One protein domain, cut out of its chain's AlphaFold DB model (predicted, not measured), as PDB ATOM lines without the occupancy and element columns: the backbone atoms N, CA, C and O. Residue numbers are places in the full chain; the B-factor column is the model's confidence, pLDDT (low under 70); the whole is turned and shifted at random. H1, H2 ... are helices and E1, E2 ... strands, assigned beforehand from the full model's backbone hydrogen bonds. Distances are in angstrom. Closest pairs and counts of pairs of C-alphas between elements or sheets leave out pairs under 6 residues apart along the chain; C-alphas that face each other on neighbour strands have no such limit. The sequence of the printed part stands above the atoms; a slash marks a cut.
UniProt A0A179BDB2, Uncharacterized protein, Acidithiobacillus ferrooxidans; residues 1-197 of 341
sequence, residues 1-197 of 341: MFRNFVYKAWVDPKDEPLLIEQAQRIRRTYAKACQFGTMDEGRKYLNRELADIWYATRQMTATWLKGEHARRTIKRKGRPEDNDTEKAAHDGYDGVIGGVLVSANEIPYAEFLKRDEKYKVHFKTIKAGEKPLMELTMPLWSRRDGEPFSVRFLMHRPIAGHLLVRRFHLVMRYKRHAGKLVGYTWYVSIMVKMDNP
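This is residues 1 to 197 of the 341 residues of an uncharacterized protein of Acidithiobacillus ferrooxidans (UniProt A0A179BDB2). One strongly twisted antiparallel sheet of seven strands curls like part of a barrel, and a bundle of three helices packs on its E2 edge, H1 and H3 on the sheet and H2 on the far side of them. The sheet folds back on itself, E2 and E6 facing E1, E5, E4 and E3, with E7 as the hinge. The 197 printed residues hold six named helices and seven named strands, along the chain E1 H1 H2 H3 H4 H5 E2 H6 E3 E4 E5 E6 E7; the class is mixed, helices and strands. The sheet's order is E2 E6 E7 E1 E5 E4 E3. The whole is compact, radius of gyration of the C-alphas 17.3 A, spanning 48 by 39 by 38 A.

E1, residues 2 to 11, begins at C-alpha 2 (-26.034, 0.508, 22.944) and bends by 53 degrees at residue 8. H1, residues 16 to 33, is 25.4 A long; H2 is residues 39 to 49; H3, residues 55 to 73, is 27.1 A long. H4 is residues 80 to 83, H5 85 to 91, E2 95 to 101 and H6 109 to 112. E3, residues 122 to 127, E4, 133 to 138, and E5, 149 to 154, form a meander, each strand the antiparallel neighbour of the one before. E6, residues 164 to 177, is 37.4 A long and bends by 56 degrees at residue 167. E7, residues 180 to 193, is 37.2 A long, bends by 70 degrees at residue 183 and ends at C-alpha 193 (-30.129, 1.366, 24.963).

E1 pairs with E7 over residues 2 to 9, N 5 to O 190 at 2.8 A, and with E5 over residues 9 to 11, N 10 to O 152 at 2.8 A. E6 and E7 are a hairpin, N 171 to O 187 at 2.7 A. E2 pairs with E6, N 97 to O 170 at 2.9 A. H1 and H3 are on the sheet; their closest C-alphas to E2 are Ala 23 and Gly 95, 4.7 A, and Thr 57 and Gly 99, 5.1 A. H2 touches H3 at a shallow tilt of 28 degrees, opposite ways, Arg 43 and Ala 62 closest with C-alphas 6.2 A apart. H4 and H5 only just touch, only at the corner, with 3 pairs of C-alphas within 8 A. H6 is only just at the sheet's level, height 3.5 A. In H1, H2, H3 and H5 every O i to N i+4 pair is within hydrogen-bond range; H4 and H6 are too short for one.

The C-alphas of Gly 37 and Gly 129, the two farthest apart, are 50.9 A apart. The printed part has no cut and no long link. Mean pLDDT of the printed part is 78.1; residues 72 to 94 are under 70, among others.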
ATOM      1  N   MET A   1     -29.158   1.504  19.354       65.38
ATOM      2  CA  MET A   1     -27.690   1.412  19.580       65.38
ATOM      3  C   MET A   1     -27.449   1.293  21.081       65.38
ATOM      4  O   MET A   1     -28.262   1.818  21.834       65.38
ATOM      5  N   PHE A   2     -26.393   0.602  21.521       72.69
ATOM      6  CA  PHE A   2     -26.034   0.508  22.944       72.69
ATOM      7  C   PHE A   2     -24.848   1.419  23.249       72.69
ATOM      8  O   PHE A   2     -23.890   1.446  22.476       72.69
ATOM      9  N   ARG A   3     -24.895   2.132  24.375       74.31
ATOM     10  CA  ARG A   3     -23.784   2.950  24.877       74.31
ATOM     11  C   ARG A   3     -23.380   2.466  26.261       74.31
ATOM     12  O   ARG A   3     -24.242   2.244  27.108       74.31
ATOM     13  N   ASN A   4     -22.076   2.322  26.481       81.00
ATOM     14  CA  ASN A   4     -21.517   2.008  27.793       81.00
ATOM     15  C   ASN A   4     -21.038   3.290  28.469       81.00
ATOM     16  O   ASN A   4     -20.241   4.039  27.902       81.00
ATOM     17  N   PHE A   5     -21.499   3.511  29.690       82.75
ATOM     18  CA  PHE A   5     -20.996   4.525  30.600       82.75
ATOM     19  C   PHE A   5     -20.138   3.836  31.655       82.75
ATOM     20  O   PHE A   5     -20.602   2.907  32.308       82.75
ATOM     21  N   VAL A   6     -18.885   4.268  31.802       86.56
ATOM     22  CA  VAL A   6     -17.922   3.660  32.729       86.56
ATOM     23  C   VAL A   6     -17.470   4.720  33.722       86.56
ATOM     24  O   VAL A   6     -16.875   5.723  33.336       86.56
ATOM     25  N   TYR A   7     -17.749   4.503  35.003       88.31
ATOM     26  CA  TYR A   7     -17.452   5.435  36.086       88.31
ATOM     27  C   TYR A   7     -16.423   4.831  37.020       88.31
ATOM     28  O   TYR A   7     -16.601   3.703  37.462       88.31
ATOM     29  N   LYS A   8     -15.369   5.580  37.358       89.94
ATOM     30  CA  LYS A   8     -14.447   5.159  38.414       89.94
ATOM     31  C   LYS A   8     -15.218   5.031  39.730       89.94
ATOM     32  O   LYS A   8     -15.983   5.934  40.075       89.94
ATOM     33  N   ALA A   9     -14.991   3.924  40.417       91.75
ATOM     34  CA  ALA A   9     -15.641   3.567  41.659       91.75
ATOM     35  C   ALA A   9     -14.621   3.351  42.784       91.75
ATOM     36  O   ALA A   9     -13.434   3.120  42.538       91.75
ATOM     37  N   TRP A  10     -15.116   3.436  44.010       93.31
ATOM     38  CA  TRP A  10     -14.405   3.204  45.255       93.31
ATOM     39  C   TRP A  10     -15.223   2.225  46.088       93.31
ATOM     40  O   TRP A  10     -16.414   2.447  46.315       93.31
ATOM     41  N   VAL A  11     -14.576   1.141  46.487       90.56
ATOM     42  CA  VAL A  11     -15.108   0.135  47.407       90.56
ATOM     43  C   VAL A  11     -14.669   0.522  48.819       90.56
ATOM     44  O   VAL A  11     -13.632   1.176  48.970       90.56
ATOM     45  N   ASP A  12     -15.440   0.151  49.839       88.44
ATOM     46  CA  ASP A  12     -14.965   0.233  51.219       88.44
ATOM     47  C   ASP A  12     -13.678  -0.608  51.384       88.44
ATOM     48  O   ASP A  12     -13.656  -1.771  50.969       88.44
ATOM     49  N   PRO A  13     -12.597  -0.065  51.975       87.94
ATOM     50  CA  PRO A  13     -11.374  -0.823  52.230       87.94
ATOM     51  C   PRO A  13     -11.585  -2.139  52.993       87.94
ATOM     52  O   PRO A  13     -10.785  -3.057  52.833       87.94
ATOM     53  N   LYS A  14     -12.644  -2.246  53.807       89.19
ATOM     54  CA  LYS A  14     -12.993  -3.482  54.526       89.19
ATOM     55  C   LYS A  14     -13.492  -4.585  53.588       89.19
ATOM     56  O   LYS A  14     -13.152  -5.748  53.789       89.19
ATOM     57  N   ASP A  15     -14.234  -4.216  52.546       88.19
ATOM     58  CA  ASP A  15     -14.832  -5.152  51.587       88.19
ATOM     59  C   ASP A  15     -13.891  -5.465  50.415       88.19
ATOM     60  O   ASP A  15     -14.003  -6.510  49.770       88.19
ATOM     61  N   GLU A  16     -12.960  -4.557  50.106       88.69
ATOM     62  CA  GLU A  16     -12.104  -4.640  48.921       88.69
ATOM     63  C   GLU A  16     -11.325  -5.966  48.796       88.69
ATOM     64  O   GLU A  16     -11.359  -6.540  47.704       88.69
ATOM     65  N   PRO A  17     -10.685  -6.521  49.849       90.44
ATOM     66  CA  PRO A  17      -9.998  -7.809  49.752       90.44
ATOM     67  C   PRO A  17     -10.928  -8.950  49.324       90.44
ATOM     68  O   PRO A  17     -10.593  -9.719  48.419       90.44
ATOM     69  N   LEU A  18     -12.126  -9.008  49.913       89.94
ATOM     70  CA  LEU A  18     -13.132 -10.016  49.590       89.94
ATOM     71  C   LEU A  18     -13.618  -9.865  48.144       89.94
ATOM     72  O   LEU A  18     -13.710 -10.849  47.407       89.94
ATOM     73  N   LEU A  19     -13.899  -8.635  47.706       89.94
ATOM     74  CA  LEU A  19     -14.315  -8.388  46.326       89.94
ATOM     75  C   LEU A  19     -13.200  -8.725  45.330       89.94
ATOM     76  O   LEU A  19     -13.485  -9.278  44.270       89.94
ATOM     77  N   ILE A  20     -11.931  -8.451  45.636       88.75
ATOM     78  CA  ILE A  20     -10.817  -8.854  44.766       88.75
ATOM     79  C   ILE A  20     -10.793 -10.377  44.611       88.75
ATOM     80  O   ILE A  20     -10.718 -10.881  43.487       88.75
ATOM     81  N   GLU A  21     -10.889 -11.110  45.719       88.50
ATOM     82  CA  GLU A  21     -10.884 -12.572  45.718       88.50
ATOM     83  C   GLU A  21     -12.032 -13.136  44.869       88.50
ATOM     84  O   GLU A  21     -11.805 -13.942  43.960       88.50
ATOM     85  N   GLN A  22     -13.261 -12.655  45.085       90.25
ATOM     86  CA  GLN A  22     -14.419 -13.156  44.345       90.25
ATOM     87  C   GLN A  22     -14.385 -12.760  42.861       90.25
ATOM     88  O   GLN A  22     -14.779 -13.555  42.004       90.25
ATOM     89  N   ALA A  23     -13.850 -11.583  42.514       89.00
ATOM     90  CA  ALA A  23     -13.682 -11.162  41.122       89.00
ATOM     91  C   ALA A  23     -12.726 -12.103  40.385       89.00
ATOM     92  O   ALA A  23     -12.981 -12.506  39.245       89.00
ATOM     93  N   GLN A  24     -11.631 -12.476  41.049       86.50
ATOM     94  CA  GLN A  24     -10.672 -13.438  40.524       86.50
ATOM     95  C   GLN A  24     -11.272 -14.841  40.433       86.50
ATOM     96  O   GLN A  24     -11.053 -15.512  39.424       86.50
ATOM     97  N   ARG A  25     -12.055 -15.276  41.428       88.06
ATOM     98  CA  ARG A  25     -12.750 -16.569  41.399       88.06
ATOM     99  C   ARG A  25     -13.701 -16.661  40.211       88.06
ATOM    100  O   ARG A  25     -13.522 -17.552  39.388       88.06
ATOM    101  N   ILE A  26     -14.625 -15.708  40.049       88.62
ATOM    102  CA  ILE A  26     -15.563 -15.659  38.909       88.62
ATOM    103  C   ILE A  26     -14.804 -15.738  37.587       88.62
ATOM    104  O   ILE A  26     -15.176 -16.495  36.689       88.62
ATOM    105  N   ARG A  27     -13.709 -14.982  37.475       84.50
ATOM    106  CA  ARG A  27     -12.863 -14.978  36.286       84.50
ATOM    107  C   ARG A  27     -12.224 -16.346  36.021       84.50
ATOM    108  O   ARG A  27     -12.280 -16.819  34.888       84.50
ATOM    109  N   ARG A  28     -11.611 -16.977  37.028       84.25
ATOM    110  CA  ARG A  28     -10.980 -18.304  36.893       84.25
ATOM    111  C   ARG A  28     -12.016 -19.363  36.521       84.25
ATOM    112  O   ARG A  28     -11.781 -20.149  35.606       84.25
ATOM    113  N   THR A  29     -13.183 -19.331  37.161       88.12
ATOM    114  CA  THR A  29     -14.285 -20.241  36.845       88.12
ATOM    115  C   THR A  29     -14.789 -20.026  35.419       88.12
ATOM    116  O   THR A  29     -14.996 -21.000  34.705       88.12
ATOM    117  N   TYR A  30     -14.930 -18.778  34.963       87.00
ATOM    118  CA  TYR A  30     -15.279 -18.467  33.575       87.00
ATOM    119  C   TYR A  30     -14.249 -19.005  32.578       87.00
ATOM    120  O   TYR A  30     -14.625 -19.687  31.630       87.00
ATOM    121  N   ALA A  31     -12.957 -18.751  32.805       80.88
ATOM    122  CA  ALA A  31     -11.895 -19.219  31.916       80.88
ATOM    123  C   ALA A  31     -11.898 -20.750  31.780       80.88
ATOM    124  O   ALA A  31     -11.828 -21.271  30.670       80.88
ATOM    125  N   LYS A  32     -12.073 -21.466  32.898       82.12
ATOM    126  CA  LYS A  32     -12.213 -22.926  32.900       82.12
ATOM    127  C   LYS A  32     -13.519 -23.388  32.244       82.12
ATOM    128  O   LYS A  32     -13.504 -24.349  31.486       82.12
ATOM    129  N   ALA A  33     -14.631 -22.679  32.450       84.06
ATOM    130  CA  ALA A  33     -15.901 -22.961  31.777       84.06
ATOM    131  C   ALA A  33     -15.786 -22.864  30.245       84.06
ATOM    132  O   ALA A  33     -16.399 -23.650  29.529       84.06
ATOM    133  N   CYS A  34     -14.974 -21.933  29.742       82.12
ATOM    134  CA  CYS A  34     -14.711 -21.805  28.313       82.12
ATOM    135  C   CYS A  34     -13.904 -22.975  27.741       82.12
ATOM    136  O   CYS A  34     -13.881 -23.129  26.530       82.12
ATOM    137  N   GLN A  35     -13.219 -23.795  28.541       81.00
ATOM    138  CA  GLN A  35     -12.427 -24.925  28.033       81.00
ATOM    139  C   GLN A  35     -13.274 -26.169  27.726       81.00
ATOM    140  O   GLN A  35     -12.784 -27.082  27.067       81.00
ATOM    141  N   PHE A  36     -14.535 -26.212  28.166       82.94
ATOM    142  CA  PHE A  36     -15.421 -27.344  27.897       82.94
ATOM    143  C   PHE A  36     -15.821 -27.423  26.417       82.94
ATOM    144  O   PHE A  36     -15.937 -26.407  25.725       82.94
ATOM    145  N   GLY A  37     -16.045 -28.650  25.934       77.56
ATOM    146  CA  GLY A  37     -16.397 -28.916  24.538       77.56
ATOM    147  C   GLY A  37     -17.790 -28.405  24.170       77.56
ATOM    148  O   GLY A  37     -18.005 -27.928  23.056       77.56
ATOM    149  N   THR A  38     -18.727 -28.432  25.122       85.12
ATOM    150  CA  THR A  38     -20.109 -27.986  24.915       85.12
ATOM    151  C   THR A  38     -20.499 -26.817  25.824       85.12
ATOM    152  O   THR A  38     -19.987 -26.654  26.933       85.12
ATOM    153  N   MET A  39     -21.462 -26.007  25.363       87.12
ATOM    154  CA  MET A  39     -22.009 -24.896  26.156       87.12
ATOM    155  C   MET A  39     -22.667 -25.395  27.450       87.12
ATOM    156  O   MET A  39     -22.559 -24.746  28.492       87.12
ATOM    157  N   ASP A  40     -23.352 -26.537  27.387       90.88
ATOM    158  CA  ASP A  40     -24.100 -27.078  28.519       90.88
ATOM    159  C   ASP A  40     -23.179 -27.546  29.646       90.88
ATOM    160  O   ASP A  40     -23.464 -27.280  30.815       90.88
ATOM    161  N   GLU A  41     -22.047 -28.169  29.321       91.12
ATOM    162  CA  GLU A  41     -21.024 -28.541  30.304       91.12
ATOM    163  C   GLU A  41     -20.426 -27.310  30.987       91.12
ATOM    164  O   GLU A  41     -20.408 -27.234  32.220       91.12
ATOM    165  N   GLY A  42     -20.019 -26.304  30.206       88.88
ATOM    166  CA  GLY A  42     -19.489 -25.057  30.754       88.88
ATOM    167  C   GLY A  42     -20.510 -24.334  31.641       88.88
ATOM    168  O   GLY A  42     -20.168 -23.821  32.709       88.88
ATOM    169  N   ARG A  43     -21.797 -24.346  31.267       90.50
ATOM    170  CA  ARG A  43     -22.875 -23.748  32.068       90.50
ATOM    171  C   ARG A  43     -23.145 -24.527  33.358       90.50
ATOM    172  O   ARG A  43     -23.340 -23.898  34.400       90.50
ATOM    173  N   LYS A  44     -23.145 -25.865  33.314       93.69
ATOM    174  CA  LYS A  44     -23.255 -26.720  34.512       93.69
ATOM    175  C   LYS A  44     -22.103 -26.446  35.478       93.69
ATOM    176  O   LYS A  44     -22.352 -26.265  36.668       93.69
ATOM    177  N   TYR A  45     -20.878 -26.329  34.961       92.69
ATOM    178  CA  TYR A  45     -19.702 -25.971  35.748       92.69
ATOM    179  C   TYR A  45     -19.866 -24.600  36.424       92.69
ATOM    180  O   TYR A  45     -19.799 -24.519  37.647       92.69
ATOM    181  N   LEU A  46     -20.199 -23.540  35.673       90.75
ATOM    182  CA  LEU A  46     -20.439 -22.201  36.242       90.75
ATOM    183  C   LEU A  46     -21.493 -22.205  37.356       90.75
ATOM    184  O   LEU A  46     -21.291 -21.596  38.406       90.75
ATOM    185  N   ASN A  47     -22.621 -22.880  37.130       89.81
ATOM    186  CA  ASN A  47     -23.725 -22.905  38.087       89.81
ATOM    187  C   ASN A  47     -23.376 -23.644  39.379       89.81
ATOM    188  O   ASN A  47     -23.889 -23.260  40.429       89.81
ATOM    189  N   ARG A  48     -22.525 -24.674  39.299       93.19
ATOM    190  CA  ARG A  48     -22.043 -25.428  40.459       93.19
ATOM    191  C   ARG A  48     -21.006 -24.633  41.245       93.19
ATOM    192  O   ARG A  48     -21.151 -24.459  42.447       93.19
ATOM    193  N   GLU A  49     -19.985 -24.124  40.565       92.88
ATOM    194  CA  GLU A  49     -18.827 -23.493  41.211       92.88
ATOM    195  C   GLU A  49     -19.109 -22.090  41.747       92.88
ATOM    196  O   GLU A  49     -18.376 -21.619  42.608       92.88
ATOM    197  N   LEU A  50     -20.130 -21.404  41.226       91.56
ATOM    198  CA  LEU A  50     -20.537 -20.067  41.667       91.56
ATOM    199  C   LEU A  50     -21.910 -20.090  42.351       91.56
ATOM    200  O   LEU A  50     -22.577 -19.059  42.407       91.56
ATOM    201  N   ALA A  51     -22.380 -21.254  42.813       90.12
ATOM    202  CA  ALA A  51     -23.731 -21.429  43.358       90.12
ATOM    203  C   ALA A  51     -24.057 -20.455  44.506       90.12
ATOM    204  O   ALA A  51     -25.191 -19.984  44.632       90.12
ATOM    205  N   ASP A  52     -23.042 -20.141  45.304       88.75
ATOM    206  CA  ASP A  52     -23.035 -19.199  46.415       88.75
ATOM    207  C   ASP A  52     -23.015 -17.730  45.972       88.75
ATOM    208  O   ASP A  52     -23.560 -16.881  46.675       88.75
ATOM    209  N   ILE A  53     -22.469 -17.418  44.795       89.62
ATOM    210  CA  ILE A  53     -22.439 -16.062  44.236       89.62
ATOM    211  C   ILE A  53     -23.830 -15.654  43.768       89.62
ATOM    212  O   ILE A  53     -24.602 -16.456  43.228       89.62
ATOM    213  N   TRP A  54     -24.153 -14.378  43.961       87.44
ATOM    214  CA  TRP A  54     -25.425 -13.786  43.586       87.44
ATOM    215  C   TRP A  54     -25.853 -14.146  42.152       87.44
ATOM    216  O   TRP A  54     -25.077 -14.078  41.193       87.44
ATOM    217  N   TYR A  55     -27.116 -14.556  42.010       84.69
ATOM    218  CA  TYR A  55     -27.670 -15.123  40.778       84.69
ATOM    219  C   TYR A  55     -27.489 -14.231  39.542       84.69
ATOM    220  O   TYR A  55     -27.172 -14.731  38.463       84.69
ATOM    221  N   ALA A  56     -27.645 -12.913  39.690       82.19
ATOM    222  CA  ALA A  56     -27.516 -11.980  38.574       82.19
ATOM    223  C   ALA A  56     -26.086 -11.978  37.991       82.19
ATOM    224  O   ALA A  56     -25.902 -12.070  36.774       82.19
ATOM    225  N   THR A  57     -25.074 -12.022  38.863       85.19
ATOM    226  CA  THR A  57     -23.663 -12.166  38.476       85.19
ATOM    227  C   THR A  57     -23.431 -13.474  37.715       85.19
ATOM    228  O   THR A  57     -22.837 -13.458  36.636       85.19
ATOM    229  N   ARG A  58     -23.980 -14.600  38.199       85.44
ATOM    230  CA  ARG A  58     -23.894 -15.900  37.504       85.44
ATOM    231  C   ARG A  58     -24.514 -15.873  36.108       85.44
ATOM    232  O   ARG A  58     -23.914 -16.370  35.155       85.44
ATOM    233  N   GLN A  59     -25.710 -15.293  35.971       83.19
ATOM    234  CA  GLN A  59     -26.386 -15.169  34.675       83.19
ATOM    235  C   GLN A  59     -25.550 -14.372  33.668       83.19
ATOM    236  O   GLN A  59     -25.501 -14.715  32.480       83.19
ATOM    237  N   MET A  60     -24.868 -13.323  34.130       82.44
ATOM    238  CA  MET A  60     -23.953 -12.559  33.287       82.44
ATOM    239  C   MET A  60     -22.764 -13.400  32.827       82.44
ATOM    240  O   MET A  60     -22.482 -13.424  31.628       82.44
ATOM    241  N   THR A  61     -22.132 -14.155  33.729       84.81
ATOM    242  CA  THR A  61     -21.028 -15.059  33.372       84.81
ATOM    243  C   THR A  61     -21.459 -16.109  32.347       84.81
ATOM    244  O   THR A  61     -20.764 -16.331  31.355       84.81
ATOM    245  N   ALA A  62     -22.651 -16.691  32.508       84.12
ATOM    246  CA  ALA A  62     -23.218 -17.628  31.537       84.12
ATOM    247  C   ALA A  62     -23.499 -16.973  30.168       84.12
ATOM    248  O   ALA A  62     -23.311 -17.594  29.121       84.12
ATOM    249  N   THR A  63     -23.911 -15.701  30.153       83.44
ATOM    250  CA  THR A  63     -24.117 -14.938  28.910       83.44
ATOM    251  C   THR A  63     -22.801 -14.712  28.164       83.44
ATOM    252  O   THR A  63     -22.766 -14.809  26.936       83.44
ATOM    253  N   TRP A  64     -21.707 -14.433  28.881       83.38
ATOM    254  CA  TRP A  64     -20.380 -14.318  28.269       83.38
ATOM    255  C   TRP A  64     -19.914 -15.646  27.686       83.38
ATOM    256  O   TRP A  64     -19.459 -15.666  26.545       83.38
ATOM    257  N   LEU A  65     -20.126 -16.747  28.416       83.56
ATOM    258  CA  LEU A  65     -19.780 -18.094  27.959       83.56
ATOM    259  C   LEU A  65     -20.500 -18.430  26.647       83.56
ATOM    260  O   LEU A  65     -19.872 -18.878  25.690       83.56
ATOM    261  N   LYS A  66     -21.802 -18.124  26.553       83.56
ATOM    262  CA  LYS A  66     -22.570 -18.267  25.306       83.56
ATOM    263  C   LYS A  66     -21.936 -17.483  24.149       83.56
ATOM    264  O   LYS A  66     -21.847 -17.993  23.034       83.56
ATOM    265  N   GLY A  67     -21.493 -16.252  24.407       79.44
ATOM    266  CA  GLY A  67     -20.816 -15.413  23.415       79.44
ATOM    267  C   GLY A  67     -19.423 -15.911  23.013       79.44
ATOM    268  O   GLY A  67     -18.979 -15.633  21.900       79.44
ATOM    269  N   GLU A  68     -18.723 -16.629  23.892       77.00
ATOM    270  CA  GLU A  68     -17.438 -17.272  23.597       77.00
ATOM    271  C   GLU A  68     -17.621 -18.527  22.737       77.00
ATOM    272  O   GLU A  68     -17.035 -18.621  21.660       77.00
ATOM    273  N   HIS A  69     -18.526 -19.432  23.126       76.62
ATOM    274  CA  HIS A  69     -18.856 -20.607  22.311       76.62
ATOM    275  C   HIS A  69     -19.311 -20.213  20.905       76.62
ATOM    276  O   HIS A  69     -18.792 -20.748  19.932       76.62
ATOM    277  N   ALA A  70     -20.201 -19.221  20.779       75.94
ATOM    278  CA  ALA A  70     -20.634 -18.732  19.472       75.94
ATOM    279  C   ALA A  70     -19.456 -18.248  18.603       75.94
ATOM    280  O   ALA A  70     -19.431 -18.505  17.401       75.94
ATOM    281  N   ARG A  71     -18.453 -17.583  19.193       70.31
ATOM    282  CA  ARG A  71     -17.254 -17.140  18.460       70.31
ATOM    283  C   ARG A  71     -16.411 -18.312  17.966       70.31
ATOM    284  O   ARG A  71     -15.995 -18.289  16.808       70.31
ATOM    285  N   ARG A  72     -16.217 -19.336  18.803       68.31
ATOM    286  CA  ARG A  72     -15.492 -20.563  18.442       68.31
ATOM    287  C   ARG A  72     -16.193 -21.334  17.326       68.31
ATOM    288  O   ARG A  72     -15.546 -21.715  16.355       68.31
ATOM    289  N   THR A  73     -17.514 -21.485  17.412       62.84
ATOM    290  CA  THR A  73     -18.321 -22.158  16.381       62.84
ATOM    291  C   THR A  73     -18.251 -21.436  15.029       62.84
ATOM    292  O   THR A  73     -18.224 -22.084  13.989       62.84
ATOM    293  N   ILE A  74     -18.156 -20.102  15.022       57.72
ATOM    294  CA  ILE A  74     -18.128 -19.281  13.795       57.72
ATOM    295  C   ILE A  74     -16.719 -19.223  13.142       57.72
ATOM    296  O   ILE A  74     -16.529 -18.529  12.146       57.72
ATOM    297  N   LYS A  75     -15.704 -19.954  13.642       51.72
ATOM    298  CA  LYS A  75     -14.310 -19.936  13.126       51.72
ATOM    299  C   LYS A  75     -13.700 -18.525  12.988       51.72
ATOM    300  O   LYS A  75     -12.774 -18.312  12.205       51.72
ATOM    301  N   ARG A  76     -14.160 -17.531  13.756       48.94
ATOM    302  CA  ARG A  76     -13.379 -16.294  13.908       48.94
ATOM    303  C   ARG A  76     -12.164 -16.659  14.745       48.94
ATOM    304  O   ARG A  76     -12.359 -17.187  15.836       48.94
ATOM    305  N   LYS A  77     -10.951 -16.419  14.218       44.97
ATOM    306  CA  LYS A  77      -9.677 -16.623  14.934       44.97
ATOM    307  C   LYS A  77      -9.886 -16.228  16.397       44.97
ATOM    308  O   LYS A  77     -10.200 -15.065  16.666       44.97
ATOM    309  N   GLY A  78      -9.786 -17.211  17.297       48.22
ATOM    310  CA  GLY A  78      -9.745 -16.947  18.732       48.22
ATOM    311  C   GLY A  78      -8.686 -15.883  18.982       48.22
ATOM    312  O   GLY A  78      -7.709 -15.787  18.224       48.22
ATOM    313  N   ARG A  79      -8.894 -15.023  19.979       46.94
ATOM    314  CA  ARG A  79      -7.831 -14.081  20.322       46.94
ATOM    315  C   ARG A  79      -6.611 -14.929  20.703       46.94
ATOM    316  O   ARG A  79      -6.796 -15.983  21.307       46.94
ATOM    317  N   PRO A  80      -5.375 -14.512  20.375       42.56
ATOM    318  CA  PRO A  80      -4.163 -15.255  20.753       42.56
ATOM    319  C   PRO A  80      -4.112 -15.617  22.248       42.56
ATOM    320  O   PRO A  80      -3.458 -16.565  22.660       42.56
ATOM    321  N   GLU A  81      -4.840 -14.839  23.037       46.50
ATOM    322  CA  GLU A  81      -4.944 -14.851  24.481       46.50
ATOM    323  C   GLU A  81      -5.931 -15.912  25.030       46.50
ATOM    324  O   GLU A  81      -5.867 -16.260  26.205       46.50
ATOM    325  N   ASP A  82      -6.815 -16.469  24.189       46.84
ATOM    326  CA  ASP A  82      -7.779 -17.518  24.571       46.84
ATOM    327  C   ASP A  82      -7.115 -18.909  24.709       46.84
ATOM    328  O   ASP A  82      -7.734 -19.845  25.219       46.84
ATOM    329  N   ASN A  83      -5.859 -19.041  24.265       45.97
ATOM    330  CA  ASN A  83      -5.098 -20.294  24.240       45.97
ATOM    331  C   ASN A  83      -4.156 -20.475  25.442       45.97
ATOM    332  O   ASN A  83      -3.606 -21.558  25.611       45.97
ATOM    333  N   ASP A  84      -3.960 -19.440  26.265       49.84
ATOM    334  CA  ASP A  84      -3.002 -19.464  27.372       49.84
ATOM    335  C   ASP A  84      -3.588 -18.769  28.608       49.84
ATOM    336  O   ASP A  84      -3.505 -17.554  28.800       49.84
ATOM    337  N   THR A  85      -4.233 -19.563  29.459       46.91
ATOM    338  CA  THR A  85      -4.870 -19.093  30.693       46.91
ATOM    339  C   THR A  85      -3.885 -18.550  31.739       46.91
ATOM    340  O   THR A  85      -4.293 -17.733  32.571       46.91
ATOM    341  N   GLU A  86      -2.604 -18.934  31.689       44.34
ATOM    342  CA  GLU A  86      -1.558 -18.380  32.562       44.34
ATOM    343  C   GLU A  86      -1.084 -17.023  32.048       44.34
ATOM    344  O   GLU A  86      -0.998 -16.064  32.820       44.34
ATOM    345  N   LYS A  87      -0.913 -16.878  30.733       47.34
ATOM    346  CA  LYS A  87      -0.652 -15.581  30.106       47.34
ATOM    347  C   LYS A  87      -1.833 -14.631  30.241       47.34
ATOM    348  O   LYS A  87      -1.642 -13.457  30.520       47.34
ATOM    349  N   ALA A  88      -3.063 -15.131  30.213       47.06
ATOM    350  CA  ALA A  88      -4.244 -14.355  30.560       47.06
ATOM    351  C   ALA A  88      -4.190 -13.824  32.003       47.06
ATOM    352  O   ALA A  88      -4.536 -12.665  32.278       47.06
ATOM    353  N   ALA A  89      -3.792 -14.668  32.965       44.62
ATOM    354  CA  ALA A  89      -3.557 -14.272  34.357       44.62
ATOM    355  C   ALA A  89      -2.450 -13.211  34.460       44.62
ATOM    356  O   ALA A  89      -2.639 -12.217  35.165       44.62
ATOM    357  N   HIS A  90      -1.382 -13.375  33.678       43.34
ATOM    358  CA  HIS A  90      -0.247 -12.465  33.582       43.34
ATOM    359  C   HIS A  90      -0.553 -11.147  32.846       43.34
ATOM    360  O   HIS A  90       0.024 -10.124  33.206       43.34
ATOM    361  N   ASP A  91      -1.478 -11.123  31.881       45.31
ATOM    362  CA  ASP A  91      -1.829  -9.963  31.041       45.31
ATOM    363  C   ASP A  91      -2.944  -9.104  31.661       45.31
ATOM    364  O   ASP A  91      -3.015  -7.896  31.427       45.31
ATOM    365  N   GLY A  92      -3.693  -9.656  32.618       45.94
ATOM    366  CA  GLY A  92      -4.535  -8.880  33.527       45.94
ATOM    367  C   GLY A  92      -5.924  -8.549  32.975       45.94
ATOM    368  O   GLY A  92      -6.270  -7.384  32.802       45.94
ATOM    369  N   TYR A  93      -6.761  -9.569  32.782       52.81
ATOM    370  CA  TYR A  93      -8.176  -9.373  32.452       52.81
ATOM    371  C   TYR A  93      -9.035  -8.877  33.603       52.81
ATOM    372  O   TYR A  93      -9.075  -9.495  34.671       52.81
ATOM    373  N   ASP A  94      -9.806  -7.837  33.312       66.38
ATOM    374  CA  ASP A  94     -10.809  -7.265  34.196       66.38
ATOM    375  C   ASP A  94     -11.692  -8.344  34.863       66.38
ATOM    376  O   ASP A  94     -12.307  -9.175  34.192       66.38
ATOM    377  N   GLY A  95     -11.762  -8.333  36.195       72.00
ATOM    378  CA  GLY A  95     -12.738  -9.119  36.949       72.00
ATOM    379  C   GLY A  95     -14.086  -8.402  36.964       72.00
ATOM    380  O   GLY A  95     -14.130  -7.175  36.922       72.00
ATOM    381  N   VAL A  96     -15.196  -9.135  37.017       78.75
ATOM    382  CA  VAL A  96     -16.532  -8.524  37.030       78.75
ATOM    383  C   VAL A  96     -17.375  -9.137  38.141       78.75
ATOM    384  O   VAL A  96     -17.522 -10.355  38.202       78.75
ATOM    385  N   ILE A  97     -17.944  -8.286  38.996       80.38
ATOM    386  CA  ILE A  97     -18.839  -8.656  40.099       80.38
ATOM    387  C   ILE A  97     -20.131  -7.848  39.990       80.38
ATOM    388  O   ILE A  97     -20.138  -6.736  39.460       80.38
ATOM    389  N   GLY A  98     -21.227  -8.398  40.517       69.44
ATOM    390  CA  GLY A  98     -22.332  -7.571  40.986       69.44
ATOM    391  C   GLY A  98     -23.053  -6.870  39.846       69.44
ATOM    392  O   GLY A  98     -23.131  -5.643  39.774       69.44
ATOM    393  N   GLY A  99     -23.522  -7.670  38.892       70.81
ATOM    394  CA  GLY A  99     -24.146  -7.159  37.687       70.81
ATOM    395  C   GLY A  99     -25.526  -7.736  37.449       70.81
ATOM    396  O   GLY A  99     -25.772  -8.912  37.699       70.81
ATOM    397  N   VAL A 100     -26.416  -6.898  36.927       71.44
ATOM    398  CA  VAL A 100     -27.774  -7.285  36.541       71.44
ATOM    399  C   VAL A 100     -27.918  -7.168  35.039       71.44
ATOM    400  O   VAL A 100     -27.543  -6.158  34.439       71.44
ATOM    401  N   LEU A 101     -28.536  -8.185  34.444       65.00
ATOM    402  CA  LEU A 101     -29.089  -8.120  33.102       65.00
ATOM    403  C   LEU A 101     -30.583  -7.773  33.197       65.00
ATOM    404  O   LEU A 101     -31.383  -8.546  33.713       65.00
ATOM    405  N   VAL A 102     -30.968  -6.608  32.680       67.75
ATOM    406  CA  VAL A 102     -32.338  -6.063  32.747       67.75
ATOM    407  C   VAL A 102     -33.140  -6.435  31.479       67.75
ATOM    408  O   VAL A 102     -34.152  -5.831  31.148       67.75
ATOM    409  N   SER A 103     -32.691  -7.456  30.738       59.03
ATOM    410  CA  SER A 103     -33.023  -7.686  29.321       59.03
ATOM    411  C   SER A 103     -34.485  -7.972  28.983       59.03
ATOM    412  O   SER A 103     -34.836  -7.853  27.817       59.03
ATOM    413  N   ALA A 104     -35.311  -8.397  29.939       54.66
ATOM    414  CA  ALA A 104     -36.717  -8.704  29.663       54.66
ATOM    415  C   ALA A 104     -37.601  -7.445  29.639       54.66
ATOM    416  O   ALA A 104     -38.525  -7.372  28.842       54.66
ATOM    417  N   ASN A 105     -37.279  -6.444  30.469       59.03
ATOM    418  CA  ASN A 105     -38.061  -5.219  30.642       59.03
ATOM    419  C   ASN A 105     -37.077  -4.046  30.702       59.03
ATOM    420  O   ASN A 105     -36.795  -3.551  31.792       59.03
ATOM    421  N   GLU A 106     -36.473  -3.673  29.571       73.00
ATOM    422  CA  GLU A 106     -35.588  -2.503  29.507       73.00
ATOM    423  C   GLU A 106     -36.312  -1.300  30.145       73.00
ATOM    424  O   GLU A 106     -37.393  -0.925  29.701       73.00
ATOM    425  N   ILE A 107     -35.754  -0.746  31.225       79.00
ATOM    426  CA  ILE A 107     -36.405   0.292  32.042       79.00
ATOM    427  C   ILE A 107     -35.649   1.612  31.940       79.00
ATOM    428  O   ILE A 107     -34.413   1.593  31.940       79.00
ATOM    429  N   PRO A 108     -36.349   2.759  31.899       84.94
ATOM    430  CA  PRO A 108     -35.712   4.067  31.951       84.94
ATOM    431  C   PRO A 108     -34.783   4.194  33.159       84.94
ATOM    432  O   PRO A 108     -35.118   3.774  34.267       84.94
ATOM    433  N   TYR A 109     -33.617   4.808  32.967       82.81
ATOM    434  CA  TYR A 109     -32.628   5.013  34.024       82.81
ATOM    435  C   TYR A 109     -33.217   5.721  35.252       82.81
ATOM    436  O   TYR A 109     -32.944   5.320  36.380       82.81
ATOM    437  N   ALA A 110     -34.082   6.719  35.051       82.94
ATOM    438  CA  ALA A 110     -34.744   7.424  36.150       82.94
ATOM    439  C   ALA A 110     -35.672   6.520  36.980       82.94
ATOM    440  O   ALA A 110     -35.821   6.733  38.181       82.94
ATOM    441  N   GLU A 111     -36.290   5.518  36.353       82.12
ATOM    442  CA  GLU A 111     -37.119   4.527  37.042       82.12
ATOM    443  C   GLU A 111     -36.251   3.469  37.725       82.12
ATOM    444  O   GLU A 111     -36.506   3.088  38.864       82.12
ATOM    445  N   PHE A 112     -35.178   3.041  37.060       79.25
ATOM    446  CA  PHE A 112     -34.216   2.092  37.607       79.25
ATOM    447  C   PHE A 112     -33.600   2.575  38.928       79.25
ATOM    448  O   PHE A 112     -33.461   1.778  39.849       79.25
ATOM    449  N   LEU A 113     -33.317   3.876  39.060       77.31
ATOM    450  CA  LEU A 113     -32.827   4.476  40.309       77.31
ATOM    451  C   LEU A 113     -33.820   4.391  41.482       77.31
ATOM    452  O   LEU A 113     -33.404   4.519  42.627       77.31
ATOM    453  N   LYS A 114     -35.117   4.212  41.209       75.31
ATOM    454  CA  LYS A 114     -36.184   4.175  42.222       75.31
ATOM    455  C   LYS A 114     -36.612   2.755  42.599       75.31
ATOM    456  O   LYS A 114     -37.407   2.592  43.519       75.31
ATOM    457  N   ARG A 115     -36.155   1.732  41.869       67.31
ATOM    458  CA  ARG A 115     -36.585   0.342  42.071       67.31
ATOM    459  C   ARG A 115     -35.683  -0.371  43.068       67.31
ATOM    460  O   ARG A 115     -34.523  -0.616  42.766       67.31
ATOM    461  N   ASP A 116     -36.263  -0.792  44.185       56.84
ATOM    462  CA  ASP A 116     -35.539  -1.493  45.252       56.84
ATOM    463  C   ASP A 116     -35.675  -3.034  45.157       56.84
ATOM    464  O   ASP A 116     -34.739  -3.794  45.399       56.84
ATOM    465  N   GLU A 117     -36.826  -3.538  44.696       54.28
ATOM    466  CA  GLU A 117     -37.226  -4.918  45.028       54.28
ATOM    467  C   GLU A 117     -36.768  -6.008  44.046       54.28
ATOM    468  O   GLU A 117     -36.312  -7.075  44.461       54.28
ATOM    469  N   LYS A 118     -36.858  -5.786  42.725       59.72
ATOM    470  CA  LYS A 118     -36.663  -6.877  41.742       59.72
ATOM    471  C   LYS A 118     -35.209  -7.340  41.624       59.72
ATOM    472  O   LYS A 118     -34.947  -8.500  41.307       59.72
ATOM    473  N   TYR A 119     -34.266  -6.429  41.837       64.38
ATOM    474  CA  TYR A 119     -32.847  -6.673  41.595       64.38
ATOM    475  C   TYR A 119     -31.992  -6.559  42.855       64.38
ATOM    476  O   TYR A 119     -30.794  -6.767  42.745       64.38
ATOM    477  N   LYS A 120     -32.577  -6.274  44.032       75.88
ATOM    478  CA  LYS A 120     -31.853  -6.087  45.306       75.88
ATOM    479  C   LYS A 120     -30.662  -5.127  45.191       75.88
ATOM    480  O   LYS A 120     -29.621  -5.339  45.806       75.88
ATOM    481  N   VAL A 121     -30.788  -4.132  44.322       79.94
ATOM    482  CA  VAL A 121     -29.734  -3.171  44.013       79.94
ATOM    483  C   VAL A 121     -30.293  -1.802  44.303       79.94
ATOM    484  O   VAL A 121     -31.332  -1.447  43.754       79.94
ATOM    485  N   HIS A 122     -29.570  -1.038  45.107       84.75
ATOM    486  CA  HIS A 122     -30.010   0.271  45.546       84.75
ATOM    487  C   HIS A 122     -29.040   1.353  45.074       84.75
ATOM    488  O   HIS A 122     -27.829   1.229  45.259       84.75
ATOM    489  N   PHE A 123     -29.573   2.416  44.468       86.25
ATOM    490  CA  PHE A 123     -28.806   3.603  44.101       86.25
ATOM    491  C   PHE A 123     -29.187   4.766  45.006       86.25
ATOM    492  O   PHE A 123     -30.327   5.224  44.999       86.25
ATOM    493  N   LYS A 124     -28.199   5.314  45.707       88.94
ATOM    494  CA  LYS A 124     -28.363   6.479  46.571       88.94
ATOM    495  C   LYS A 124     -27.531   7.643  46.052       88.94
ATOM    496  O   LYS A 124     -26.344   7.501  45.762       88.94
ATOM    497  N   THR A 125     -28.142   8.821  45.956       90.12
ATOM    498  CA  THR A 125     -27.400  10.055  45.667       90.12
ATOM    499  C   THR A 125     -26.803  10.575  46.971       90.12
ATOM    500  O   THR A 125     -27.539  10.988  47.859       90.12
ATOM    501  N   ILE A 126     -25.475  10.555  47.091       92.12
ATOM    502  CA  ILE A 126     -24.754  11.083  48.262       92.12
ATOM    503  C   ILE A 126     -24.569  12.595  48.139       92.12
ATOM    504  O   ILE A 126     -24.714  13.329  49.111       92.12
ATOM    505  N   LYS A 127     -24.252  13.069  46.928       89.44
ATOM    506  CA  LYS A 127     -24.112  14.496  46.627       89.44
ATOM    507  C   LYS A 127     -24.647  14.794  45.231       89.44
ATOM    508  O   LYS A 127     -24.167  14.217  44.257       89.44
ATOM    509  N   ALA A 128     -25.610  15.709  45.147       86.56
ATOM    510  CA  ALA A 128     -26.150  16.211  43.887       86.56
ATOM    511  C   ALA A 128     -25.220  17.259  43.239       86.56
ATOM    512  O   ALA A 128     -24.323  17.805  43.883       86.56
ATOM    513  N   GLY A 129     -25.432  17.534  41.951       76.62
ATOM    514  CA  GLY A 129     -24.681  18.519  41.167       76.62
ATOM    515  C   GLY A 129     -24.414  18.034  39.743       76.62
ATOM    516  O   GLY A 129     -24.903  16.981  39.341       76.62
ATOM    517  N   GLU A 130     -23.593  18.768  38.983       71.44
ATOM    518  CA  GLU A 130     -23.240  18.410  37.594       71.44
ATOM    519  C   GLU A 130     -22.545  17.043  37.466       71.44
ATOM    520  O   GLU A 130     -22.612  16.384  36.429       71.44
ATOM    521  N   LYS A 131     -21.851  16.621  38.528       81.75
ATOM    522  CA  LYS A 131     -21.176  15.324  38.636       81.75
ATOM    523  C   LYS A 131     -21.603  14.670  39.946       81.75
ATOM    524  O   LYS A 131     -20.875  14.796  40.934       81.75
ATOM    525  N   PRO A 132     -22.784  14.034  39.989       85.06
ATOM    526  CA  PRO A 132     -23.303  13.516  41.238       85.06
ATOM    527  C   PRO A 132     -22.419  12.383  41.763       85.06
ATOM    528  O   PRO A 132     -21.894  11.563  40.997       85.06
ATOM    529  N   LEU A 133     -22.233  12.367  43.082       90.12
ATOM    530  CA  LEU A 133     -21.626  11.250  43.792       90.12
ATOM    531  C   LEU A 133     -22.738  10.274  44.151       90.12
ATOM    532  O   LEU A 133     -23.647  10.616  44.910       90.12
ATOM    533  N   MET A 134     -22.638   9.072  43.605       91.94
ATOM    534  CA  MET A 134     -23.609   8.009  43.799       91.94
ATOM    535  C   MET A 134     -23.004   6.910  44.664       91.94
ATOM    536  O   MET A 134     -21.803   6.651  44.597       91.94
ATOM    537  N   GLU A 135     -23.849   6.245  45.432       92.31
ATOM    538  CA  GLU A 135     -23.563   4.999  46.127       92.31
ATOM    539  C   GLU A 135     -24.465   3.913  45.546       92.31
ATOM    540  O   GLU A 135     -25.644   4.143  45.274       92.31
ATOM    541  N   LEU A 136     -23.873   2.758  45.283       89.44
ATOM    542  CA  LEU A 136     -24.519   1.594  44.710       89.44
ATOM    543  C   LEU A 136     -24.319   0.424  45.660       89.44
ATOM    544  O   LEU A 136     -23.195  -0.046  45.831       89.44
ATOM    545  N   THR A 137     -25.411  -0.043  46.244       89.19
ATOM    546  CA  THR A 137     -25.431  -1.185  47.155       89.19
ATOM    547  C   THR A 137     -25.967  -2.401  46.418       89.19
ATOM    548  O   THR A 137     -26.978  -2.308  45.717       89.19
ATOM    549  N   MET A 138     -25.277  -3.536  46.528       86.81
ATOM    550  CA  MET A 138     -25.646  -4.756  45.813       86.81
ATOM    551  C   MET A 138     -25.213  -6.033  46.552       86.81
ATOM    552  O   MET A 138     -24.274  -6.000  47.350       86.81
ATOM    553  N   PRO A 139     -25.844  -7.186  46.270       87.50
ATOM    554  CA  PRO A 139     -25.476  -8.448  46.891       87.50
ATOM    555  C   PRO A 139     -24.227  -9.038  46.232       87.50
ATOM    556  O   PRO A 139     -24.106  -9.073  45.003       87.50
ATOM    557  N   LEU A 140     -23.328  -9.589  47.045       86.56
ATOM    558  CA  LEU A 140     -22.268 -10.478  46.563       86.56
ATOM    559  C   LEU A 140     -22.752 -11.931  46.495       86.56
ATOM    560  O   LEU A 140     -22.489 -12.646  45.526       86.56
ATOM    561  N   TRP A 141     -23.503 -12.339  47.515       86.81
ATOM    562  CA  TRP A 141     -23.924 -13.714  47.747       86.81
ATOM    563  C   TRP A 141     -25.382 -13.953  47.337       86.81
ATOM    564  O   TRP A 141     -26.206 -13.044  47.275       86.81
ATOM    565  N   SER A 142     -25.719 -15.210  47.050       80.00
ATOM    566  CA  SER A 142     -27.093 -15.655  46.793       80.00
ATOM    567  C   SER A 142     -27.915 -15.834  48.075       80.00
ATOM    568  O   SER A 142     -29.144 -15.830  48.001       80.00
ATOM    569  N   ARG A 143     -27.266 -16.009  49.237       72.88
ATOM    570  CA  ARG A 143     -27.942 -16.182  50.534       72.88
ATOM    571  C   ARG A 143     -28.479 -14.850  51.064       72.88
ATOM    572  O   ARG A 143     -27.921 -13.798  50.771       72.88
ATOM    573  N   ARG A 144     -29.570 -14.916  51.834       56.59
ATOM    574  CA  ARG A 144     -30.250 -13.749  52.430       56.59
ATOM    575  C   ARG A 144     -29.397 -13.030  53.485       56.59
ATOM    576  O   ARG A 144     -29.582 -11.833  53.644       56.59
ATOM    577  N   ASP A 145     -28.465 -13.745  54.114       59.19
ATOM    578  CA  ASP A 145     -27.723 -13.272  55.295       59.19
ATOM    579  C   ASP A 145     -26.333 -12.709  54.960       59.19
ATOM    580  O   ASP A 145     -25.601 -12.276  55.841       59.19
ATOM    581  N   GLY A 146     -25.935 -12.743  53.684       67.94
ATOM    582  CA  GLY A 146     -24.701 -12.097  53.253       67.94
ATOM    583  C   GLY A 146     -24.902 -10.588  53.202       67.94
ATOM    584  O   GLY A 146     -25.770 -10.128  52.457       67.94
ATOM    585  N   GLU A 147     -24.099  -9.832  53.952       80.19
ATOM    586  CA  GLU A 147     -24.170  -8.372  53.921       80.19
ATOM    587  C   GLU A 147     -23.948  -7.855  52.488       80.19
ATOM    588  O   GLU A 147     -23.033  -8.311  51.784       80.19
ATOM    589  N   PRO A 148     -24.812  -6.949  51.999       86.31
ATOM    590  CA  PRO A 148     -24.592  -6.309  50.719       86.31
ATOM    591  C   PRO A 148     -23.399  -5.361  50.833       86.31
ATOM    592  O   PRO A 148     -23.247  -4.646  51.821       86.31
ATOM    593  N   PHE A 149     -22.584  -5.305  49.789       88.38
ATOM    594  CA  PHE A 149     -21.476  -4.360  49.735       88.38
ATOM    595  C   PHE A 149     -21.916  -3.087  49.021       88.38
ATOM    596  O   PHE A 149     -22.824  -3.099  48.178       88.38
ATOM    597  N   SER A 150     -21.249  -1.982  49.340       90.44
ATOM    598  CA  SER A 150     -21.532  -0.683  48.738       90.44
ATOM    599  C   SER A 150     -20.322  -0.147  47.989       90.44
ATOM    600  O   SER A 150     -19.183  -0.231  48.443       90.44
ATOM    601  N   VAL A 151     -20.575   0.435  46.821       92.44
ATOM    602  CA  VAL A 151     -19.554   1.103  46.015       92.44
ATOM    603  C   VAL A 151     -19.971   2.526  45.716       92.44
ATOM    604  O   VAL A 151     -21.092   2.792  45.289       92.44
ATOM    605  N   ARG A 152     -19.050   3.466  45.899       94.12
ATOM    606  CA  ARG A 152     -19.267   4.870  45.549       94.12
ATOM    607  C   ARG A 152     -18.656   5.159  44.200       94.12
ATOM    608  O   ARG A 152     -17.582   4.658  43.890       94.12
ATOM    609  N   PHE A 153     -19.296   5.983  43.387       92.50
ATOM    610  CA  PHE A 153     -18.764   6.358  42.082       92.50
ATOM    611  C   PHE A 153     -19.199   7.765  41.691       92.50
ATOM    612  O   PHE A 153     -20.290   8.231  42.021       92.50
ATOM    613  N   LEU A 154     -18.317   8.455  40.968       88.06
ATOM    614  CA  LEU A 154     -18.581   9.803  40.479       88.06
ATOM    615  C   LEU A 154     -19.146   9.738  39.059       88.06
ATOM    616  O   LEU A 154     -18.440   9.373  38.106       88.06
ATOM    617  N   MET A 155     -20.391  10.178  38.895       82.25
ATOM    618  CA  MET A 155     -21.043  10.283  37.593       82.25
ATOM    619  C   MET A 155     -20.574  11.527  36.839       82.25
ATOM    620  O   MET A 155     -21.308  12.484  36.632       82.25
ATOM    621  N   HIS A 156     -19.328  11.506  36.368       75.56
ATOM    622  CA  HIS A 156     -18.745  12.607  35.593       75.56
ATOM    623  C   HIS A 156     -19.447  12.873  34.243       75.56
ATOM    624  O   HIS A 156     -19.152  13.874  33.593       75.56
ATOM    625  N   ARG A 157     -20.336  11.964  33.819       77.06
ATOM    626  CA  ARG A 157     -21.243  12.073  32.669       77.06
ATOM    627  C   ARG A 157     -22.601  11.481  33.073       77.06
ATOM    628  O   ARG A 157     -22.728  10.255  33.016       77.06
ATOM    629  N   PRO A 158     -23.575  12.286  33.523       80.94
ATOM    630  CA  PRO A 158     -24.897  11.789  33.902       80.94
ATOM    631  C   PRO A 158     -25.597  11.053  32.749       80.94
ATOM    632  O   PRO A 158     -25.484  11.450  31.588       80.94
ATOM    633  N   ILE A 159     -26.312   9.970  33.069       82.62
ATOM    634  CA  ILE A 159     -27.140   9.233  32.106       82.62
ATOM    635  C   ILE A 159     -28.495   9.935  32.032       82.62
ATOM    636  O   ILE A 159     -29.120  10.182  33.061       82.62
ATOM    637  N   ALA A 160     -28.957  10.261  30.823       80.56
ATOM    638  CA  ALA A 160     -30.273  10.865  30.654       80.56
ATOM    639  C   ALA A 160     -31.371   9.894  31.121       80.56
ATOM    640  O   ALA A 160     -31.366   8.721  30.750       80.56
ATOM    641  N   GLY A 161     -32.317  10.389  31.923       81.81
ATOM    642  CA  GLY A 161     -33.282   9.554  32.648       81.81
ATOM    643  C   GLY A 161     -34.173   8.662  31.778       81.81
ATOM    644  O   GLY A 161     -34.583   7.600  32.234       81.81
ATOM    645  N   HIS A 162     -34.430   9.063  30.530       80.75
ATOM    646  CA  HIS A 162     -35.242   8.311  29.568       80.75
ATOM    647  C   HIS A 162     -34.483   7.162  28.880       80.75
ATOM    648  O   HIS A 162     -35.099   6.357  28.193       80.75
ATOM    649  N   LEU A 163     -33.153   7.083  29.015       82.31
ATOM    650  CA  LEU A 163     -32.370   6.010  28.397       82.31
ATOM    651  C   LEU A 163     -32.632   4.687  29.109       82.31
ATOM    652  O   LEU A 163     -32.603   4.631  30.339       82.31
ATOM    653  N   LEU A 164     -32.839   3.619  28.342       85.75
ATOM    654  CA  LEU A 164     -33.228   2.335  28.909       85.75
ATOM    655  C   LEU A 164     -32.004   1.546  29.377       85.75
ATOM    656  O   LEU A 164     -31.080   1.288  28.604       85.75
ATOM    657  N   VAL A 165     -31.975   1.132  30.638       84.31
ATOM    658  CA  VAL A 165     -30.886   0.328  31.201       84.31
ATOM    659  C   VAL A 165     -31.001  -1.104  30.694       84.31
ATOM    660  O   VAL A 165     -32.022  -1.760  30.877       84.31
ATOM    661  N   ARG A 166     -29.922  -1.611  30.089       81.94
ATOM    662  CA  ARG A 166     -29.838  -3.004  29.631       81.94
ATOM    663  C   ARG A 166     -29.083  -3.887  30.608       81.94
ATOM    664  O   ARG A 166     -29.483  -5.021  30.863       81.94
ATOM    665  N   ARG A 167     -27.944  -3.403  31.095       82.12
ATOM    666  CA  ARG A 167     -27.140  -4.097  32.102       82.12
ATOM    667  C   ARG A 167     -26.262  -3.120  32.850       82.12
ATOM    668  O   ARG A 167     -25.834  -2.123  32.272       82.12
ATOM    669  N   PHE A 168     -25.901  -3.458  34.073       84.56
ATOM    670  CA  PHE A 168     -24.797  -2.808  34.765       84.56
ATOM    671  C   PHE A 168     -23.953  -3.849  35.498       84.56
ATOM    672  O   PHE A 168     -24.413  -4.970  35.688       84.56
ATOM    673  N   HIS A 169     -22.709  -3.511  35.825       87.00
ATOM    674  CA  HIS A 169     -21.792  -4.373  36.572       87.00
ATOM    675  C   HIS A 169     -20.639  -3.568  37.170       87.00
ATOM    676  O   HIS A 169     -20.275  -2.509  36.650       87.00
ATOM    677  N   LEU A 170     -20.042  -4.101  38.234       90.31
ATOM    678  CA  LEU A 170     -18.796  -3.611  38.801       90.31
ATOM    679  C   LEU A 170     -17.614  -4.338  38.148       90.31
ATOM    680  O   LEU A 170     -17.575  -5.563  38.082       90.31
ATOM    681  N   VAL A 171     -16.644  -3.574  37.661       88.75
ATOM    682  CA  VAL A 171     -15.446  -4.052  36.970       88.75
ATOM    683  C   VAL A 171     -14.224  -3.771  37.833       88.75
ATOM    684  O   VAL A 171     -13.954  -2.620  38.170       88.75
ATOM    685  N   MET A 172     -13.459  -4.808  38.142       89.25
ATOM    686  CA  MET A 172     -12.141  -4.735  38.755       89.25
ATOM    687  C   MET A 172     -11.076  -4.723  37.659       89.25
ATOM    688  O   MET A 172     -10.937  -5.703  36.935       89.25
ATOM    689  N   ARG A 173     -10.288  -3.653  37.555       85.81
ATOM    690  CA  ARG A 173      -9.144  -3.560  36.634       85.81
ATOM    691  C   ARG A 173      -7.827  -3.599  37.381       85.81
ATOM    692  O   ARG A 173      -7.725  -3.059  38.478       85.81
ATOM    693  N   TYR A 174      -6.794  -4.141  36.753       79.50
ATOM    694  CA  TYR A 174      -5.436  -4.072  37.281       79.50
ATOM    695  C   TYR A 174      -4.881  -2.655  37.162       79.50
ATOM    696  O   TYR A 174      -4.998  -2.001  36.125       79.50
ATOM    697  N   LYS A 175      -4.215  -2.196  38.215       80.50
ATOM    698  CA  LYS A 175      -3.395  -0.990  38.197       80.50
ATOM    699  C   LYS A 175      -1.943  -1.419  38.054       80.50
ATOM    700  O   LYS A 175      -1.390  -2.039  38.959       80.50
ATOM    701  N   ARG A 176      -1.318  -1.090  36.924       76.62
ATOM    702  CA  ARG A 176       0.107  -1.359  36.698       76.62
ATOM    703  C   ARG A 176       0.940  -0.092  36.806       76.62
ATOM    704  O   ARG A 176       0.519   0.975  36.367       76.62
ATOM    705  N   HIS A 177       2.140  -0.231  37.353       67.00
ATOM    706  CA  HIS A 177       3.171   0.796  37.346       67.00
ATOM    707  C   HIS A 177       4.496   0.148  36.944       67.00
ATOM    708  O   HIS A 177       4.891  -0.852  37.537       67.00
ATOM    709  N   ALA A 178       5.143   0.671  35.897       71.62
ATOM    710  CA  ALA A 178       6.356   0.082  35.312       71.62
ATOM    711  C   ALA A 178       6.226  -1.434  35.019       71.62
ATOM    712  O   ALA A 178       7.104  -2.225  35.347       71.62
ATOM    713  N   GLY A 179       5.082  -1.859  34.466       65.44
ATOM    714  CA  GLY A 179       4.790  -3.267  34.150       65.44
ATOM    715  C   GLY A 179       4.370  -4.135  35.345       65.44
ATOM    716  O   GLY A 179       3.702  -5.150  35.143       65.44
ATOM    717  N   LYS A 180       4.662  -3.706  36.581       69.62
ATOM    718  CA  LYS A 180       4.318  -4.424  37.815       69.62
ATOM    719  C   LYS A 180       2.897  -4.111  38.270       69.62
ATOM    720  O   LYS A 180       2.443  -2.970  38.179       69.62
ATOM    721  N   LEU A 181       2.199  -5.124  38.781       75.56
ATOM    722  CA  LEU A 181       0.899  -4.957  39.420       75.56
ATOM    723  C   LEU A 181       1.075  -4.239  40.764       75.56
ATOM    724  O   LEU A 181       1.780  -4.733  41.634       75.56
ATOM    725  N   VAL A 182       0.428  -3.084  40.926       81.69
ATOM    726  CA  VAL A 182       0.485  -2.266  42.154       81.69
ATOM    727  C   VAL A 182      -0.865  -2.143  42.863       81.69
ATOM    728  O   VAL A 182      -0.992  -1.392  43.823       81.69
ATOM    729  N   GLY A 183      -1.897  -2.829  42.371       83.31
ATOM    730  CA  GLY A 183      -3.225  -2.861  42.982       83.31
ATOM    731  C   GLY A 183      -4.338  -2.945  41.948       83.31
ATOM    732  O   GLY A 183      -4.101  -3.279  40.785       83.31
ATOM    733  N   TYR A 184      -5.551  -2.593  42.361       85.56
ATOM    734  CA  TYR A 184      -6.742  -2.671  41.523       85.56
ATOM    735  C   TYR A 184      -7.444  -1.317  41.423       85.56
ATOM    736  O   TYR A 184      -7.161  -0.366  42.151       85.56
ATOM    737  N   THR A 185      -8.305  -1.164  40.426       89.25
ATOM    738  CA  THR A 185      -9.178  -0.002  40.279       89.25
ATOM    739  C   THR A 185     -10.556  -0.473  39.877       89.25
ATOM    740  O   THR A 185     -10.703  -1.265  38.948       89.25
ATOM    741  N   TRP A 186     -11.560   0.061  40.553       91.44
ATOM    742  CA  TRP A 186     -12.943  -0.328  40.364       91.44
ATOM    743  C   TRP A 186     -13.665   0.621  39.417       91.44
ATOM    744  O   TRP A 186     -13.412   1.830  39.411       91.44
ATOM    745  N   TYR A 187     -14.575   0.075  38.616       91.19
ATOM    746  CA  TYR A 187     -15.426   0.846  37.725       91.19
ATOM    747  C   TYR A 187     -16.854   0.318  37.714       91.19
ATOM    748  O   TYR A 187     -17.073  -0.869  37.506       91.19
ATOM    749  N   VAL A 188     -17.835   1.202  37.842       90.69
ATOM    750  CA  VAL A 188     -19.233   0.875  37.550       90.69
ATOM    751  C   VAL A 188     -19.467   1.080  36.058       90.69
ATOM    752  O   VAL A 188     -19.269   2.176  35.533       90.69
ATOM    753  N   SER A 189     -19.875   0.020  35.371       88.19
ATOM    754  CA  SER A 189     -20.174   0.013  33.942       88.19
ATOM    755  C   SER A 189     -21.675  -0.153  33.742       88.19
ATOM    756  O   SER A 189     -22.237  -1.166  34.149       88.19
ATOM    757  N   ILE A 190     -22.327   0.828  33.120       87.44
ATOM    758  CA  ILE A 190     -23.765   0.827  32.827       87.44
ATOM    759  C   ILE A 190     -23.949   0.874  31.313       87.44
ATOM    760  O   ILE A 190     -23.542   1.825  30.647       87.44
ATOM    761  N   MET A 191     -24.575  -0.158  30.761       85.19
ATOM    762  CA  MET A 191     -24.978  -0.208  29.364       85.19
ATOM    763  C   MET A 191     -26.432   0.228  29.245       85.19
ATOM    764  O   MET A 191     -27.322  -0.399  29.825       85.19
ATOM    765  N   VAL A 192     -26.665   1.239  28.418       85.00
ATOM    766  CA  VAL A 192     -28.007   1.716  28.090       85.00
ATOM    767  C   VAL A 192     -28.307   1.532  26.611       85.00
ATOM    768  O   VAL A 192     -27.416   1.619  25.758       85.00
ATOM    769  N   LYS A 193     -29.572   1.273  26.302       82.81
ATOM    770  CA  LYS A 193     -30.129   1.366  24.963       82.81
ATOM    771  C   LYS A 193     -30.558   2.806  24.716       82.81
ATOM    772  O   LYS A 193     -31.173   3.451  25.560       82.81
ATOM    773  N   MET A 194     -30.184   3.303  23.548       74.12
ATOM    774  CA  MET A 194     -30.596   4.610  23.059       74.12
ATOM    775  C   MET A 194     -31.655   4.393  21.980       74.12
ATOM    776  O   MET A 194     -31.339   3.806  20.937       74.12
ATOM    777  N   ASP A 195     -32.882   4.840  22.260       63.19
ATOM    778  CA  ASP A 195     -34.038   4.659  21.375       63.19
ATOM    779  C   ASP A 195     -34.074   5.685  20.234       63.19
ATOM    780  O   ASP A 195     -34.519   5.354  19.140       63.19
ATOM    781  N   ASN A 196     -33.517   6.890  20.427       55.75
ATOM    782  CA  ASN A 196     -33.527   7.941  19.404       55.75
ATOM    783  C   ASN A 196     -32.313   7.850  18.438       55.75
ATOM    784  O   ASN A 196     -31.162   7.964  18.884       55.75
ATOM    785  N   PRO A 197     -32.537   7.695  17.115       51.00
ATOM    786  CA  PRO A 197     -31.511   7.773  16.081       51.00
ATOM    787  C   PRO A 197     -30.749   9.096  15.995       51.00
ATOM    788  O   PRO A 197     -29.602   9.099  15.568       51.00
TER     789      PRO A 197